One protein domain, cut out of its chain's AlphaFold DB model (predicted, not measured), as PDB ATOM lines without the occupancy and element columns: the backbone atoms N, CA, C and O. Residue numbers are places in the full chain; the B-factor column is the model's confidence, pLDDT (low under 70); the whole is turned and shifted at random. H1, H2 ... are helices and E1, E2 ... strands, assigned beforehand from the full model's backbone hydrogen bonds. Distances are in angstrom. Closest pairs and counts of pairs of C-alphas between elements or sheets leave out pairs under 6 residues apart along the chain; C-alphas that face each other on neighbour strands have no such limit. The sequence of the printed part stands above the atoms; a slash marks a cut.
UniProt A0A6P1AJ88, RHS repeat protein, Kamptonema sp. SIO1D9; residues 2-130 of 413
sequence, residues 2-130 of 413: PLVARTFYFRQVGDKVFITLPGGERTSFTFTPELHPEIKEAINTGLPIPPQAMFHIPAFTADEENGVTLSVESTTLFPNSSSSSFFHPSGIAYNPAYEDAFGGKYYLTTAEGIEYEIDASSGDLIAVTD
ATOM      1  N   PRO A   2      60.041  -6.332   8.235       31.84
ATOM      2  CA  PRO A   2      59.040  -6.560   9.269       31.84
ATOM      3  C   PRO A   2      58.477  -5.201   9.698       31.84
ATOM      4  O   PRO A   2      59.227  -4.223   9.777       31.84
ATOM      5  N   LEU A   3      57.168  -5.132   9.947       39.19
ATOM      6  CA  LEU A   3      56.648  -4.081  10.811       39.19
ATOM      7  C   LEU A   3      57.441  -4.196  12.113       39.19
ATOM      8  O   LEU A   3      57.513  -5.264  12.698       39.19
ATOM      9  N   VAL A   4      58.137  -3.137  12.513       39.50
ATOM     10  CA  VAL A   4      58.816  -3.115  13.808       39.50
ATOM     11  C   VAL A   4      58.170  -2.008  14.613       39.50
ATOM     12  O   VAL A   4      58.563  -0.845  14.510       39.50
ATOM     13  N   ALA A   5      57.184  -2.363  15.433       41.62
ATOM     14  CA  ALA A   5      56.775  -1.497  16.526       41.62
ATOM     15  C   ALA A   5      57.866  -1.569  17.606       41.62
ATOM     16  O   ALA A   5      58.024  -2.575  18.290       41.62
ATOM     17  N   ARG A   6      58.680  -0.517  17.750       45.31
ATOM     18  CA  ARG A   6      59.608  -0.416  18.888       45.31
ATOM     19  C   ARG A   6      58.906   0.270  20.052       45.31
ATOM     20  O   ARG A   6      58.825   1.494  20.081       45.31
ATOM     21  N   THR A   7      58.468  -0.504  21.034       45.91
ATOM     22  CA  THR A   7      57.785  -0.021  22.248       45.91
ATOM     23  C   THR A   7      58.598  -0.341  23.499       45.91
ATOM     24  O   THR A   7      58.129  -0.944  24.461       45.91
ATOM     25  N   PHE A   8      59.850   0.119  23.539       43.62
ATOM     26  CA  PHE A   8      60.571   0.183  24.809       43.62
ATOM     27  C   PHE A   8      60.073   1.412  25.587       43.62
ATOM     28  O   PHE A   8      60.434   2.535  25.256       43.62
ATOM     29  N   TYR A   9      59.284   1.177  26.642       52.75
ATOM     30  CA  TYR A   9      58.855   2.163  27.654       52.75
ATOM     31  C   TYR A   9      57.728   3.137  27.261       52.75
ATOM     32  O   TYR A   9      57.844   4.333  27.490       52.75
ATOM     33  N   PHE A  10      56.599   2.622  26.775       61.56
ATOM     34  CA  PHE A  10      55.368   3.406  26.607       61.56
ATOM     35  C   PHE A  10      54.611   3.530  27.941       61.56
ATOM     36  O   PHE A  10      54.226   2.502  28.504       61.56
ATOM     37  N   ARG A  11      54.465   4.735  28.511       64.25
ATOM     38  CA  ARG A  11      53.888   4.941  29.861       64.25
ATOM     39  C   ARG A  11      53.105   6.247  30.060       64.25
ATOM     40  O   ARG A  11      52.331   6.315  31.019       64.25
ATOM     41  N   GLN A  12      53.328   7.287  29.256       82.06
ATOM     42  CA  GLN A  12      52.877   8.655  29.541       82.06
ATOM     43  C   GLN A  12      52.249   9.356  28.337       82.06
ATOM     44  O   GLN A  12      52.543   9.048  27.186       82.06
ATOM     45  N   VAL A  13      51.379  10.336  28.611       87.19
ATOM     46  CA  VAL A  13      50.858  11.245  27.573       87.19
ATOM     47  C   VAL A  13      52.018  11.867  26.804       87.19
ATOM     48  O   VAL A  13      52.944  12.401  27.419       87.19
ATOM     49  N   GLY A  14      51.931  11.838  25.475       86.19
ATOM     50  CA  GLY A  14      52.977  12.345  24.589       86.19
ATOM     51  C   GLY A  14      53.998  11.296  24.144       86.19
ATOM     52  O   GLY A  14      54.773  11.580  23.231       86.19
ATOM     53  N   ASP A  15      53.992  10.095  24.732       89.44
ATOM     54  CA  ASP A  15      54.814   8.992  24.233       89.44
ATOM     55  C   ASP A  15      54.384   8.615  22.814       89.44
ATOM     56  O   ASP A  15      53.196   8.623  22.481       89.44
ATOM     57  N   LYS A  16      55.365   8.280  21.973       90.25
ATOM     58  CA  LYS A  16      55.137   7.957  20.566       90.25
ATOM     59  C   LYS A  16      55.323   6.476  20.286       90.25
ATOM     60  O   LYS A  16      56.301   5.873  20.729       90.25
ATOM     61  N   VAL A  17      54.426   5.927  19.479       88.94
ATOM     62  CA  VAL A  17      54.617   4.651  18.782       88.94
ATOM     63  C   VAL A  17      54.988   4.966  17.345       88.94
ATOM     64  O   VAL A  17      54.390   5.835  16.718       88.94
ATOM     65  N   PHE A  18      55.986   4.263  16.825       89.25
ATOM     66  CA  PHE A  18      56.364   4.349  15.422       89.25
ATOM     67  C   PHE A  18      56.016   3.041  14.741       89.25
ATOM     68  O   PHE A  18      56.400   1.979  15.235       89.25
ATOM     69  N   ILE A  19      55.337   3.134  13.607       87.62
ATOM     70  CA  ILE A  19      54.932   1.988  12.804       87.62
ATOM     71  C   ILE A  19      55.419   2.225  11.384       87.62
ATOM     72  O   ILE A  19      55.282   3.315  10.840       87.62
ATOM     73  N   THR A  20      56.047   1.209  10.804       83.56
ATOM     74  CA  THR A  20      56.358   1.210   9.372       83.56
ATOM     75  C   THR A  20      55.144   0.659   8.644       83.56
ATOM     76  O   THR A  20      54.751  -0.472   8.907       83.56
ATOM     77  N   LEU A  21      54.518   1.457   7.792       78.38
ATOM     78  CA  LEU A  21      53.373   1.048   6.998       78.38
ATOM     79  C   LEU A  21      53.790   0.028   5.923       78.38
ATOM     80  O   LEU A  21      54.959  -0.033   5.516       78.38
ATOM     81  N   PRO A  22      52.834  -0.766   5.416       65.62
ATOM     82  CA  PRO A  22      52.993  -1.447   4.136       65.62
ATOM     83  C   PRO A  22      53.384  -0.418   3.063       65.62
ATOM     84  O   PRO A  22      52.672   0.553   2.859       65.62
ATOM     85  N   GLY A  23      54.543  -0.596   2.423       65.12
ATOM     86  CA  GLY A  23      55.137   0.404   1.518       65.12
ATOM     87  C   GLY A  23      56.439   1.021   2.038       65.12
ATOM     88  O   GLY A  23      57.206   1.570   1.257       65.12
ATOM     89  N   GLY A  24      56.757   0.838   3.325       71.25
ATOM     90  CA  GLY A  24      58.047   1.231   3.910       71.25
ATOM     91  C   GLY A  24      58.076   2.636   4.513       71.25
ATOM     92  O   GLY A  24      59.051   2.984   5.180       71.25
ATOM     93  N   GLU A  25      57.007   3.412   4.344       79.19
ATOM     94  CA  GLU A  25      56.822   4.694   5.018       79.19
ATOM     95  C   GLU A  25      56.707   4.495   6.534       79.19
ATOM     96  O   GLU A  25      56.161   3.499   7.009       79.19
ATOM     97  N   ARG A  26      57.230   5.431   7.328       85.06
ATOM     98  CA  ARG A  26      57.179   5.356   8.789       85.06
ATOM     99  C   ARG A  26      56.256   6.431   9.343       85.06
ATOM    100  O   ARG A  26      56.642   7.590   9.399       85.06
ATOM    101  N   THR A  27      55.120   6.014   9.885       87.31
ATOM    102  CA  THR A  27      54.174   6.887  10.589       87.31
ATOM    103  C   THR A  27      54.419   6.848  12.097       87.31
ATOM    104  O   THR A  27      54.850   5.832  12.663       87.31
ATOM    105  N   SER A  28      54.135   7.955  12.779       91.56
ATOM    106  CA  SER A  28      54.135   8.029  14.238       91.56
ATOM    107  C   SER A  28      52.784   8.420  14.813       91.56
ATOM    108  O   SER A  28      52.032   9.209  14.243       91.56
ATOM    109  N   PHE A  29      52.505   7.857  15.983       92.88
ATOM    110  CA  PHE A  29      51.268   8.040  16.722       92.88
ATOM    111  C   PHE A  29      51.594   8.463  18.144       92.88
ATOM    112  O   PHE A  29      52.360   7.791  18.838       92.88
ATOM    113  N   THR A  30      51.003   9.564  18.585       93.06
ATOM    114  CA  THR A  30      51.195  10.117  19.923       93.06
ATOM    115  C   THR A  30      50.092   9.631  20.860       93.06
ATOM    116  O   THR A  30      48.914   9.700  20.514       93.06
ATOM    117  N   PHE A  31      50.453   9.171  22.061       93.25
ATOM    118  CA  PHE A  31      49.491   8.777  23.089       93.25
ATOM    119  C   PHE A  31      48.697   9.972  23.608       93.25
ATOM    120  O   PHE A  31      49.254  10.883  24.235       93.25
ATOM    121  N   THR A  32      47.388   9.933  23.409       93.38
ATOM    122  CA  THR A  32      46.459  11.020  23.723       93.38
ATOM    123  C   THR A  32      45.184  10.447  24.346       93.38
ATOM    124  O   THR A  32      44.113  10.531  23.752       93.38
ATOM    125  N   PRO A  33      45.266   9.840  25.549       93.62
ATOM    126  CA  PRO A  33      44.127   9.178  26.176       93.62
ATOM    127  C   PRO A  33      42.939  10.129  26.312       93.62
ATOM    128  O   PRO A  33      43.074  11.274  26.751       93.62
ATOM    129  N   GLU A  34      41.759   9.632  25.969       94.62
ATOM    130  CA  GLU A  34      40.540  10.430  25.941       94.62
ATOM    131  C   GLU A  34      39.664  10.147  27.153       94.62
ATOM    132  O   GLU A  34      39.600   9.018  27.629       94.62
ATOM    133  N   LEU A  35      38.924  11.151  27.631       94.50
ATOM    134  CA  LEU A  35      37.894  10.921  28.646       94.50
ATOM    135  C   LEU A  35      36.915   9.844  28.172       94.50
ATOM    136  O   LEU A  35      36.450   9.878  27.027       94.50
ATOM    137  N   HIS A  36      36.571   8.922  29.068       94.38
ATOM    138  CA  HIS A  36      35.605   7.877  28.763       94.38
ATOM    139  C   HIS A  36      34.268   8.495  28.299       94.38
ATOM    140  O   HIS A  36      33.867   9.528  28.852       94.38
ATOM    141  N   PRO A  37      33.553   7.906  27.317       92.88
ATOM    142  CA  PRO A  37      32.311   8.474  26.784       92.88
ATOM    143  C   PRO A  37      31.276   8.848  27.855       92.88
ATOM    144  O   PRO A  37      30.717   9.939  27.804       92.88
ATOM    145  N   GLU A  38      31.103   8.010  28.880       91.44
ATOM    146  CA  GLU A  38      30.208   8.295  30.017       91.44
ATOM    147  C   GLU A  38      30.623   9.546  30.810       91.44
ATOM    148  O   GLU A  38      29.777  10.325  31.246       91.44
ATOM    149  N   ILE A  39      31.929   9.774  30.975       93.12
ATOM    150  CA  ILE A  39      32.465  10.965  31.645       93.12
ATOM    151  C   ILE A  39      32.228  12.205  30.782       93.12
ATOM    152  O   ILE A  39      31.782  13.233  31.296       93.12
ATOM    153  N   LYS A  40      32.465  12.103  29.467       91.56
ATOM    154  CA  LYS A  40      32.157  13.179  28.511       91.56
ATOM    155  C   LYS A  40      30.664  13.537  28.550       91.56
ATOM    156  O   LYS A  40      30.324  14.715  28.622       91.56
ATOM    157  N   GLU A  41      29.774  12.546  28.555       92.81
ATOM    158  CA  GLU A  41      28.320  12.748  28.611       92.81
ATOM    159  C   GLU A  41      27.862  13.391  29.928       92.81
ATOM    160  O   GLU A  41      27.102  14.364  29.921       92.81
ATOM    161  N   ALA A  42      28.357  12.905  31.066       91.00
ATOM    162  CA  ALA A  42      28.038  13.478  32.369       91.00
ATOM    163  C   ALA A  42      28.502  14.945  32.483       91.00
ATOM    164  O   ALA A  42      27.744  15.794  32.956       91.00
ATOM    165  N   ILE A  43      29.684  15.289  31.957       89.94
ATOM    166  CA  ILE A  43      30.140  16.687  31.874       89.94
ATOM    167  C   ILE A  43      29.210  17.516  30.974       89.94
ATOM    168  O   ILE A  43      28.784  18.604  31.364       89.94
ATOM    169  N   ASN A  44      28.844  16.996  29.799       91.62
ATOM    170  CA  ASN A  44      27.973  17.688  28.841       91.62
ATOM    171  C   ASN A  44      26.549  17.930  29.375       91.62
ATOM    172  O   ASN A  44      25.907  18.908  28.997       91.62
ATOM    173  N   THR A  45      26.059  17.071  30.271       93.50
ATOM    174  CA  THR A  45      24.752  17.218  30.940       93.50
ATOM    175  C   THR A  45      24.810  18.080  32.208       93.50
ATOM    176  O   THR A  45      23.788  18.288  32.863       93.50
ATOM    177  N   GLY A  46      25.983  18.630  32.544       89.81
ATOM    178  CA  GLY A  46      26.185  19.496  33.705       89.81
ATOM    179  C   GLY A  46      26.283  18.746  35.035       89.81
ATOM    180  O   GLY A  46      26.167  19.372  36.091       89.81
ATOM    181  N   LEU A  47      26.490  17.424  35.010       89.19
ATOM    182  CA  LEU A  47      26.708  16.633  36.214       89.19
ATOM    183  C   LEU A  47      28.135  16.885  36.740       89.19
ATOM    184  O   LEU A  47      29.107  16.639  36.024       89.19
ATOM    185  N   PRO A  48      28.307  17.359  37.988       86.81
ATOM    186  CA  PRO A  48      29.634  17.548  38.556       86.81
ATOM    187  C   PRO A  48      30.282  16.191  38.853       86.81
ATOM    188  O   PRO A  48      29.788  15.425  39.681       86.81
ATOM    189  N   ILE A  49      31.418  15.917  38.208       84.62
ATOM    190  CA  ILE A  49      32.218  14.710  38.437       84.62
ATOM    191  C   ILE A  49      33.466  15.100  39.227       84.62
ATOM    192  O   ILE A  49      34.211  15.986  38.801       84.62
ATOM    193  N   PRO A  50      33.725  14.479  40.388       84.44
ATOM    194  CA  PRO A  50      34.925  14.787  41.144       84.44
ATOM    195  C   PRO A  50      36.176  14.251  40.417       84.44
ATOM    196  O   PRO A  50      36.093  13.197  39.786       84.44
ATOM    197  N   PRO A  51      37.352  14.903  40.531       79.31
ATOM    198  CA  PRO A  51      38.561  14.511  39.795       79.31
ATOM    199  C   PRO A  51      38.952  13.034  39.946       79.31
ATOM    200  O   PRO A  51      39.389  12.410  38.987       79.31
ATOM    201  N   GLN A  52      38.738  12.450  41.129       78.81
ATOM    202  CA  GLN A  52      39.014  11.036  41.415       78.81
ATOM    203  C   GLN A  52      38.073  10.040  40.718       78.81
ATOM    204  O   GLN A  52      38.354   8.847  40.716       78.81
ATOM    205  N   ALA A  53      36.952  10.509  40.167       83.12
ATOM    206  CA  ALA A  53      36.024   9.706  39.377       83.12
ATOM    207  C   ALA A  53      36.223   9.911  37.866       83.12
ATOM    208  O   ALA A  53      35.460   9.358  37.081       83.12
ATOM    209  N   MET A  54      37.226  10.692  37.444       88.75
ATOM    210  CA  MET A  54      37.568  10.821  36.030       88.75
ATOM    211  C   MET A  54      38.404   9.627  35.577       88.75
ATOM    212  O   MET A  54      39.482   9.364  36.111       88.75
ATOM    213  N   PHE A  55      37.925   8.948  34.545       93.38
ATOM    214  CA  PHE A  55      38.638   7.867  33.880       93.38
ATOM    215  C   PHE A  55      38.585   8.038  32.363       93.38
ATOM    216  O   PHE A  55      37.759   8.774  31.816       93.38
ATOM    217  N   HIS A  56      39.546   7.406  31.708       94.56
ATOM    218  CA  HIS A  56      39.883   7.592  30.306       94.56
ATOM    219  C   HIS A  56      39.865   6.250  29.578       94.56
ATOM    220  O   HIS A  56      39.804   5.195  30.210       94.56
ATOM    221  N   ILE A  57      39.950   6.311  28.258       95.06
ATOM    222  CA  ILE A  57      40.254   5.187  27.377       95.06
ATOM    223  C   ILE A  57      41.583   5.460  26.666       95.06
ATOM    224  O   ILE A  57      41.931   6.629  26.451       95.06
ATOM    225  N   PRO A  58      42.354   4.418  26.320       94.69
ATOM    226  CA  PRO A  58      43.538   4.601  25.500       94.69
ATOM    227  C   PRO A  58      43.149   5.141  24.124       94.69
ATOM    228  O   PRO A  58      42.176   4.692  23.525       94.69
ATOM    229  N   ALA A  59      43.918   6.103  23.630       95.00
ATOM    230  CA  ALA A  59      43.726   6.688  22.313       95.00
ATOM    231  C   ALA A  59      45.056   7.223  21.782       95.00
ATOM    232  O   ALA A  59      45.976   7.529  22.553       95.00
ATOM    233  N   PHE A  60      45.145   7.300  20.459       94.38
ATOM    234  CA  PHE A  60      46.334   7.724  19.741       94.38
ATOM    235  C   PHE A  60      45.953   8.731  18.666       94.38
ATOM    236  O   PHE A  60      44.950   8.574  17.971       94.38
ATOM    237  N   THR A  61      46.789   9.746  18.502       94.25
ATOM    238  CA  THR A  61      46.665  10.727  17.424       94.25
ATOM    239  C   THR A  61      47.813  10.514  16.449       94.25
ATOM    240  O   THR A  61      48.970  10.515  16.869       94.25
ATOM    241  N   ALA A  62      47.499  10.299  15.171       92.38
ATOM    242  CA  ALA A  62      48.504  10.282  14.115       92.38
ATOM    243  C   ALA A  62      49.164  11.663  14.021       92.38
ATOM    244  O   ALA A  62      48.480  12.684  14.113       92.38
ATOM    245  N   ASP A  63      50.484  11.699  13.861       86.56
ATOM    246  CA  ASP A  63      51.200  12.969  13.697       86.56
ATOM    247  C   ASP A  63      50.948  13.599  12.313       86.56
ATOM    248  O   ASP A  63      51.136  14.805  12.144       86.56
ATOM    249  N   GLU A  64      50.496  12.795  11.348       84.31
ATOM    250  CA  GLU A  64      50.155  13.200   9.986       84.31
ATOM    251  C   GLU A  64      48.663  12.983   9.711       84.31
ATOM    252  O   GLU A  64      48.073  11.980  10.111       84.31
ATOM    253  N   GLU A  65      48.038  13.919   8.994       81.38
ATOM    254  CA  GLU A  65      46.627  13.832   8.595       81.38
ATOM    255  C   GLU A  65      46.452  12.993   7.314       81.38
ATOM    256  O   GLU A  65      45.898  13.458   6.320       81.38
ATOM    257  N   ASN A  66      46.921  11.743   7.328       80.44
ATOM    258  CA  ASN A  66      46.860  10.824   6.179       80.44
ATOM    259  C   ASN A  66      45.696   9.810   6.257       80.44
ATOM    260  O   ASN A  66      45.528   8.969   5.381       80.44
ATOM    261  N   GLY A  67      44.859   9.888   7.297       87.44
ATOM    262  CA  GLY A  67      43.706   9.000   7.492       87.44
ATOM    263  C   GLY A  67      44.044   7.627   8.081       87.44
ATOM    264  O   GLY A  67      43.127   6.839   8.309       87.44
ATOM    265  N   VAL A  68      45.318   7.353   8.370       91.56
ATOM    266  CA  VAL A  68      45.746   6.150   9.086       91.56
ATOM    267  C   VAL A  68      45.472   6.321  10.580       91.56
ATOM    268  O   VAL A  68      45.708   7.382  11.162       91.56
ATOM    269  N   THR A  69      44.981   5.272  11.231       94.94
ATOM    270  CA  THR A  69      44.677   5.287  12.667       94.94
ATOM    271  C   THR A  69      45.366   4.146  13.396       94.94
ATOM    272  O   THR A  69      45.650   3.098  12.818       94.94
ATOM    273  N   LEU A  70      45.635   4.363  14.683       95.25
ATOM    274  CA  LEU A  70      46.173   3.359  15.586       95.25
ATOM    275  C   LEU A  70      45.256   3.240  16.796       95.25
ATOM    276  O   LEU A  70      44.904   4.237  17.428       95.25
ATOM    277  N   SER A  71      44.897   2.016  17.141       95.69
ATOM    278  CA  SER A  71      44.122   1.713  18.334       95.69
ATOM    279  C   SER A  71      44.688   0.495  19.058       95.69
ATOM    280  O   SER A  71      45.637  -0.148  18.609       95.69
ATOM    281  N   VAL A  72      44.139   0.226  20.233       94.88
ATOM    282  CA  VAL A  72      44.459  -0.917  21.091       94.88
ATOM    283  C   VAL A  72      43.147  -1.465  21.641       94.88
ATOM    284  O   VAL A  72      42.098  -0.828  21.490       94.88
ATOM    285  N   GLU A  73      43.197  -2.594  22.342       92.62
ATOM    286  CA  GLU A  73      42.037  -3.054  23.099       92.62
ATOM    287  C   GLU A  73      41.582  -1.980  24.104       92.62
ATOM    288  O   GLU A  73      42.367  -1.432  24.888       92.62
ATOM    289  N   SER A  74      40.294  -1.639  24.047       90.50
ATOM    290  CA  SER A  74      39.729  -0.593  24.894       90.50
ATOM    291  C   SER A  74      39.671  -1.056  26.348       90.50
ATOM    292  O   SER A  74      39.136  -2.118  26.657       90.50
ATOM    293  N   THR A  75      40.186  -0.230  27.258       91.69
ATOM    294  CA  THR A  75      40.116  -0.467  28.702       91.69
ATOM    295  C   THR A  75      39.989   0.846  29.466       91.69
ATOM    296  O   THR A  75      40.288   1.925  28.948       91.69
ATOM    297  N   THR A  76      39.574   0.758  30.726       93.56
ATOM    298  CA  THR A  76      39.475   1.912  31.617       93.56
ATOM    299  C   THR A  76      40.850   2.295  32.151       93.56
ATOM    300  O   THR A  76      41.552   1.477  32.744       93.56
ATOM    301  N   LEU A  77      41.205   3.570  32.013       93.56
ATOM    302  CA  LEU A  77      42.460   4.136  32.487       93.56
ATOM    303  C   LEU A  77      42.226   5.219  33.541       93.56
ATOM    304  O   LEU A  77      41.488   6.180  33.322       93.56
ATOM    305  N   PHE A  78      42.916   5.103  34.672       92.12
ATOM    306  CA  PHE A  78      42.918   6.114  35.725       92.12
ATOM    307  C   PHE A  78      44.199   6.952  35.655       92.12
ATOM    308  O   PHE A  78      45.294   6.380  35.618       92.12
ATOM    309  N   PRO A  79      44.094   8.293  35.639       90.81
ATOM    310  CA  PRO A  79      45.263   9.158  35.608       90.81
ATOM    311  C   PRO A  79      46.021   9.105  36.937       90.81
ATOM    312  O   PRO A  79      45.432   9.054  38.021       90.81
ATOM    313  N   ASN A  80      47.347   9.184  36.867       86.75
ATOM    314  CA  ASN A  80      48.172   9.441  38.037       86.75
ATOM    315  C   ASN A  80      47.993  10.897  38.489       86.75
ATOM    316  O   ASN A  80      48.171  11.819  37.702       86.75
ATOM    317  N   SER A  81      47.742  11.138  39.775       82.00
ATOM    318  CA  SER A  81      47.650  12.507  40.306       82.00
ATOM    319  C   SER A  81      48.974  13.281  40.277       82.00
ATOM    320  O   SER A  81      48.971  14.502  40.400       82.00
ATOM    321  N   SER A  82      50.105  12.580  40.150       82.88
ATOM    322  CA  SER A  82      51.463  13.133  40.261       82.88
ATOM    323  C   SER A  82      52.297  13.001  38.978       82.88
ATOM    324  O   SER A  82      53.459  13.399  38.972       82.88
ATOM    325  N   SER A  83      51.753  12.420  37.903       83.62
ATOM    326  CA  SER A  83      52.445  12.299  36.607       83.62
ATOM    327  C   SER A  83      51.455  12.237  35.443       83.62
ATOM    328  O   SER A  83      50.265  12.045  35.648       83.62
ATOM    329  N   SER A  84      51.948  12.324  34.210       84.69
ATOM    330  CA  SER A  84      51.177  12.087  32.979       84.69
ATOM    331  C   SER A  84      50.949  10.594  32.675       84.69
ATOM    332  O   SER A  84      50.629  10.238  31.545       84.69
ATOM    333  N   SER A  85      51.144   9.707  33.656       89.00
ATOM    334  CA  SER A  85      50.980   8.259  33.474       89.00
ATOM    335  C   SER A  85      49.545   7.816  33.758       89.00
ATOM    336  O   SER A  85      48.839   8.446  34.548       89.00
ATOM    337  N   PHE A  86      49.154   6.680  33.186       91.88
ATOM    338  CA  PHE A  86      47.845   6.061  33.400       91.88
ATOM    339  C   PHE A  86      47.980   4.639  33.942       91.88
ATOM    340  O   PHE A  86      49.007   3.989  33.748       91.88
ATOM    341  N   PHE A  87      46.942   4.161  34.627       92.25
ATOM    342  CA  PHE A  87      46.900   2.819  35.207       92.25
ATOM    343  C   PHE A  87      45.572   2.121  34.927       92.25
ATOM    344  O   PHE A  87      44.515   2.751  34.917       92.25
ATOM    345  N   HIS A  88      45.640   0.804  34.780       92.31
ATOM    346  CA  HIS A  88      44.479  -0.076  34.810       92.31
ATOM    347  C   HIS A  88      43.827  -0.072  36.211       92.31
ATOM    348  O   HIS A  88      44.541   0.123  37.202       92.31
ATOM    349  N   PRO A  89      42.517  -0.366  36.354       90.12
ATOM    350  CA  PRO A  89      41.848  -0.551  37.647       90.12
ATOM    351  C   PRO A  89      42.564  -1.482  38.645       90.12
ATOM    352  O   PRO A  89      42.391  -1.343  39.852       90.12
ATOM    353  N   SER A  90      43.384  -2.419  38.161       90.00
ATOM    354  CA  SER A  90      44.203  -3.322  38.989       90.00
ATOM    355  C   SER A  90      45.485  -2.680  39.547       90.00
ATOM    356  O   SER A  90      46.230  -3.338  40.270       90.00
ATOM    357  N   GLY A  91      45.765  -1.415  39.220       89.62
ATOM    358  CA  GLY A  91      46.967  -0.684  39.632       89.62
ATOM    359  C   GLY A  91      48.191  -0.905  38.737       89.62
ATOM    360  O   GLY A  91      49.267  -0.390  39.038       89.62
ATOM    361  N   ILE A  92      48.049  -1.651  37.638       89.69
ATOM    362  CA  ILE A  92      49.122  -1.888  36.663       89.69
ATOM    363  C   ILE A  92      49.279  -0.650  35.773       89.69
ATOM    364  O   ILE A  92      48.289  -0.104  35.290       89.69
ATOM    365  N   ALA A  93      50.519  -0.195  35.568       90.31
ATOM    366  CA  ALA A  93      50.811   0.939  34.693       90.31
ATOM    367  C   ALA A  93      50.450   0.616  33.240       90.31
ATOM    368  O   ALA A  93      50.706  -0.495  32.780       90.31
ATOM    369  N   TYR A  94      49.883   1.593  32.532       91.06
ATOM    370  CA  TYR A  94      49.481   1.427  31.142       91.06
ATOM    371  C   TYR A  94      50.679   1.089  30.257       91.06
ATOM    372  O   TYR A  94      51.657   1.836  30.221       91.06
ATOM    373  N   ASN A  95      50.578  -0.041  29.560       90.56
ATOM    374  CA  ASN A  95      51.495  -0.453  28.511       90.56
ATOM    375  C   ASN A  95      50.775  -1.452  27.586       90.56
ATOM    376  O   ASN A  95      50.487  -2.559  28.042       90.56
ATOM    377  N   PRO A  96      50.531  -1.117  26.306       90.75
ATOM    378  CA  PRO A  96      49.859  -2.006  25.353       90.75
ATOM    379  C   PRO A  96      50.473  -3.406  25.227       90.75
ATOM    380  O   PRO A  96      49.759  -4.349  24.921       90.75
ATOM    381  N   ALA A  97      51.770  -3.568  25.512       90.50
ATOM    382  CA  ALA A  97      52.466  -4.857  25.455       90.50
ATOM    383  C   ALA A  97      52.069  -5.849  26.566       90.50
ATOM    384  O   ALA A  97      52.468  -7.010  26.527       90.50
ATOM    385  N   TYR A  98      51.342  -5.407  27.596       91.12
ATOM    386  CA  TYR A  98      50.946  -6.264  28.716       91.12
ATOM    387  C   TYR A  98      49.584  -6.902  28.408       91.12
ATOM    388  O   TYR A  98      48.541  -6.318  28.704       91.12
ATOM    389  N   GLU A  99      49.618  -8.104  27.828       89.94
ATOM    390  CA  GLU A  99      48.452  -8.850  27.330       89.94
ATOM    391  C   GLU A  99      47.310  -8.952  28.351       89.94
ATOM    392  O   GLU A  99      46.209  -8.480  28.083       89.94
ATOM    393  N   ASP A 100      47.595  -9.442  29.562       89.25
ATOM    394  CA  ASP A 100      46.582  -9.681  30.605       89.25
ATOM    395  C   ASP A 100      45.762  -8.440  31.006       89.25
ATOM    396  O   ASP A 100      44.676  -8.570  31.573       89.25
ATOM    397  N   ALA A 101      46.296  -7.232  30.791       88.06
ATOM    398  CA  ALA A 101      45.667  -5.981  31.219       88.06
ATOM    399  C   ALA A 101      45.240  -5.069  30.057       88.06
ATOM    400  O   ALA A 101      44.361  -4.228  30.254       88.06
ATOM    401  N   PHE A 102      45.870  -5.193  28.883       91.31
ATOM    402  CA  PHE A 102      45.711  -4.251  27.766       91.31
ATOM    403  C   PHE A 102      45.654  -4.922  26.382       91.31
ATOM    404  O   PHE A 102      45.782  -4.229  25.374       91.31
ATOM    405  N   GLY A 103      45.511  -6.248  26.316       91.31
ATOM    406  CA  GLY A 103      45.281  -6.989  25.070       91.31
ATOM    407  C   GLY A 103      46.531  -7.355  24.273       91.31
ATOM    408  O   GLY A 103      46.465  -8.209  23.394       91.31
ATOM    409  N   GLY A 104      47.688  -6.753  24.575       93.38
ATOM    410  CA  GLY A 104      48.975  -7.163  23.998       93.38
ATOM    411  C   GLY A 104      49.172  -6.744  22.540       93.38
ATOM    412  O   GLY A 104      50.116  -7.204  21.904       93.38
ATOM    413  N   LYS A 105      48.285  -5.907  21.988       94.75
ATOM    414  CA  LYS A 105      48.171  -5.682  20.542       94.75
ATOM    415  C   LYS A 105      47.940  -4.224  20.181       94.75
ATOM    416  O   LYS A 105      47.278  -3.480  20.905       94.75
ATOM    417  N   TYR A 106      48.443  -3.860  19.010       94.81
ATOM    418  CA  TYR A 106      48.049  -2.672  18.271       94.81
ATOM    419  C   TYR A 106      47.179  -3.060  17.075       94.81
ATOM    420  O   TYR A 106      47.444  -4.059  16.409       94.81
ATOM    421  N   TYR A 107      46.190  -2.223  16.778       96.00
ATOM    422  CA  TYR A 107      45.349  -2.305  15.590       96.00
ATOM    423  C   TYR A 107      45.579  -1.053  14.750       96.00
ATOM    424  O   TYR A 107      45.166   0.045  15.134       96.00
ATOM    425  N   LEU A 108      46.288  -1.210  13.637       95.62
ATOM    426  CA  LEU A 108      46.538  -0.146  12.672       95.62
ATOM    427  C   LEU A 108      45.515  -0.264  11.541       95.62
ATOM    428  O   LEU A 108      45.490  -1.277  10.848       95.62
ATOM    429  N   THR A 109      44.719   0.774  11.316       94.94
ATOM    430  CA  THR A 109      43.796   0.839  10.178       94.94
ATOM    431  C   THR A 109      44.321   1.865   9.190       94.94
ATOM    432  O   THR A 109      44.447   3.045   9.520       94.94
ATOM    433  N   THR A 110      44.653   1.407   7.988       91.88
ATOM    434  CA  THR A 110      45.060   2.267   6.866       91.88
ATOM    435  C   THR A 110      43.921   3.181   6.432       91.88
ATOM    436  O   THR A 110      42.757   2.952   6.769       91.88
ATOM    437  N   ALA A 111      44.246   4.211   5.653       88.94
ATOM    438  CA  ALA A 111      43.257   5.161   5.170       88.94
ATOM    439  C   ALA A 111      42.132   4.445   4.396       88.94
ATOM    440  O   ALA A 111      40.953   4.752   4.594       88.94
ATOM    441  N   GLU A 112      42.489   3.467   3.560       89.38
ATOM    442  CA  GLU A 112      41.591   2.649   2.744       89.38
ATOM    443  C   GLU A 112      40.739   1.653   3.538       89.38
ATOM    444  O   GLU A 112      39.751   1.153   2.997       89.38
ATOM    445  N   GLY A 113      41.084   1.396   4.803       93.12
ATOM    446  CA  GLY A 113      40.360   0.494   5.695       93.12
ATOM    447  C   GLY A 113      40.933  -0.921   5.797       93.12
ATOM    448  O   GLY A 113      40.242  -1.793   6.311       93.12
ATOM    449  N   ILE A 114      42.160  -1.171   5.326       94.62
ATOM    450  CA  ILE A 114      42.890  -2.411   5.646       94.62
ATOM    451  C   ILE A 114      43.354  -2.333   7.099       94.62
ATOM    452  O   ILE A 114      43.978  -1.343   7.499       94.62
ATOM    453  N   GLU A 115      43.076  -3.377   7.867       96.81
ATOM    454  CA  GLU A 115      43.415  -3.478   9.283       96.81
ATOM    455  C   GLU A 115      44.604  -4.418   9.493       96.81
ATOM    456  O   GLU A 115      44.644  -5.520   8.947       96.81
ATOM    457  N   TYR A 116      45.556  -3.996  10.319       96.19
ATOM    458  CA  TYR A 116      46.734  -4.756  10.717       96.19
ATOM    459  C   TYR A 116      46.702  -4.964  12.225       96.19
ATOM    460  O   TYR A 116      46.673  -4.002  12.993       96.19
ATOM    461  N   GLU A 117      46.756  -6.220  12.646       96.69
ATOM    462  CA  GLU A 117      46.941  -6.607  14.039       96.69
ATOM    463  C   GLU A 117      48.426  -6.870  14.282       96.69
ATOM    464  O   GLU A 117      49.038  -7.685  13.589       96.69
ATOM    465  N   ILE A 118      49.011  -6.166  15.246       94.12
ATOM    466  CA  ILE A 118      50.452  -6.157  15.506       94.12
ATOM    467  C   ILE A 118      50.684  -6.486  16.978       94.12
ATOM    468  O   ILE A 118      50.085  -5.864  17.857       94.12
ATOM    469  N   ASP A 119      51.580  -7.427  17.256       93.44
ATOM    470  CA  ASP A 119      52.003  -7.753  18.613       93.44
ATOM    471  C   ASP A 119      52.715  -6.546  19.240       93.44
ATOM    472  O   ASP A 119      53.714  -6.038  18.726       93.44
ATOM    473  N   ALA A 120      52.204  -6.052  20.365       91.12
ATOM    474  CA  ALA A 120      52.693  -4.819  20.971       91.12
ATOM    475  C   ALA A 120      54.038  -4.976  21.705       91.12
ATOM    476  O   ALA A 120      54.602  -3.966  22.140       91.12
ATOM    477  N   SER A 121      54.541  -6.208  21.859       89.88
ATOM    478  CA  SER A 121      55.803  -6.529  22.537       89.88
ATOM    479  C   SER A 121      56.962  -6.711  21.550       89.88
ATOM    480  O   SER A 121      58.017  -6.093  21.699       89.88
ATOM    481  N   SER A 122      56.759  -7.544  20.531       89.25
ATOM    482  CA  SER A 122      57.722  -7.878  19.473       89.25
ATOM    483  C   SER A 122      57.654  -6.922  18.282       89.25
ATOM    484  O   SER A 122      58.673  -6.671  17.635       89.25
ATOM    485  N   GLY A 123      56.472  -6.360  18.015       88.50
ATOM    486  CA  GLY A 123      56.163  -5.650  16.781       88.50
ATOM    487  C   GLY A 123      55.776  -6.567  15.623       88.50
ATOM    488  O   GLY A 123      55.532  -6.053  14.534       88.50
ATOM    489  N   ASP A 124      55.706  -7.880  15.842       90.62
ATOM    490  CA  ASP A 124      55.396  -8.844  14.793       90.62
ATOM    491  C   ASP A 124      53.961  -8.680  14.287       90.62
ATOM    492  O   ASP A 124      53.022  -8.400  15.034       90.62
ATOM    493  N   LEU A 125      53.785  -8.870  12.982       93.62
ATOM    494  CA  LEU A 125      52.471  -8.879  12.357       93.62
ATOM    495  C   LEU A 125      51.729 -10.163  12.746       93.62
ATOM    496  O   LEU A 125      52.247 -11.256  12.532       93.62
ATOM    497  N   ILE A 126      50.513 -10.023  13.272       96.25
ATOM    498  CA  ILE A 126      49.642 -11.132  13.682       96.25
ATOM    499  C   ILE A 126      48.583 -11.399  12.618       96.25
ATOM    500  O   ILE A 126      48.368 -12.549  12.239       96.25
ATOM    501  N   ALA A 127      47.908 -10.362  12.125       97.62
ATOM    502  CA  ALA A 127      46.860 -10.518  11.125       97.62
ATOM    503  C   ALA A 127      46.738  -9.294  10.217       97.62
ATOM    504  O   ALA A 127      47.082  -8.181  10.608       97.62
ATOM    505  N   VAL A 128      46.231  -9.516   9.007       97.81
ATOM    506  CA  VAL A 128      45.833  -8.467   8.065       97.81
ATOM    507  C   VAL A 128      44.432  -8.780   7.577       97.81
ATOM    508  O   VAL A 128      44.212  -9.874   7.061       97.81
ATOM    509  N   THR A 129      43.516  -7.829   7.716       98.06
ATOM    510  CA  THR A 129      42.142  -7.924   7.215       98.06
ATOM    511  C   THR A 129      41.951  -6.898   6.108       98.06
ATOM    512  O   THR A 129      42.156  -5.704   6.329       98.06
ATOM    513  N   ASP A 130      41.579  -7.352   4.912       96.38
ATOM    514  CA  ASP A 130      41.280  -6.455   3.798       96.38
ATOM    515  C   ASP A 130      39.929  -5.735   3.977       96.38
ATOM    516  O   ASP A 130      39.132  -6.025   4.871       96.38
TER     517      ASP A 130
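What this domain is: This is residues 2 to 130 of the 413 residues of the protein "RHS repeat protein" of Kamptonema sp. SIO1D9 (UniProt A0A6P1AJ88). With little regular structure, the domain has a small sandwich of two crossed sheets, E4 E5 E6 E7 and E1 E2 E3, partly face to face, at one end; loops lead to H1 at the other, where residues 41 to 46 stick out. The 129 printed residues run E1 E2 H1 E3 E4 H2 E5 E6 E7, mixed, with 45 in named elements. Both sheets are antiparallel. The whole is compact, radius of gyration of the C-alphas 15.4 A, spans 48 by 28 by 22 A.

How they stand to each other: E4, residues 69 to 72, neighbours E5, 105 to 109, with N 71 and O 107 at 2.8 A. E5, E6, 115 to 119, and E7, 125 to 129, form a meander, each the antiparallel neighbour of the one before, with N 106 and O 118 at 2.8 A and N 117 and O 127 at 2.8 A. In the facing sheet E1, 16 to 20, E2, 26 to 31, and E3, 60 to 62, N 17 and O 29 are 2.9 A apart, N 30 and O 61 2.8 A. The sheets' strands stand at 62 degrees; the closest C-alphas of E3 and E4, Phe 60 and Leu 70, are 6.0 A apart. H1, 37 to 44, and H2, 99 to 102, are on neither sheet; in H1 every O i to N i+4 pair is within hydrogen-bond range, and H2 is too short for one.

Where its parts are: E2 measures 16.6 A and H1 10.4 A. E1 begins at C-alpha 16 (55.137, 7.957, 20.566); E7 ends at C-alpha 129 (42.142, -7.924, 7.215).

The domain as a whole: The C-alphas farthest apart, Pro 2 and Gly 46, are 48.5 A apart. The printed part has no cut; links H1 to E3 and E4 to H2 are long. Residues 2 to 11 and 22 to 23 have pLDDT under 70.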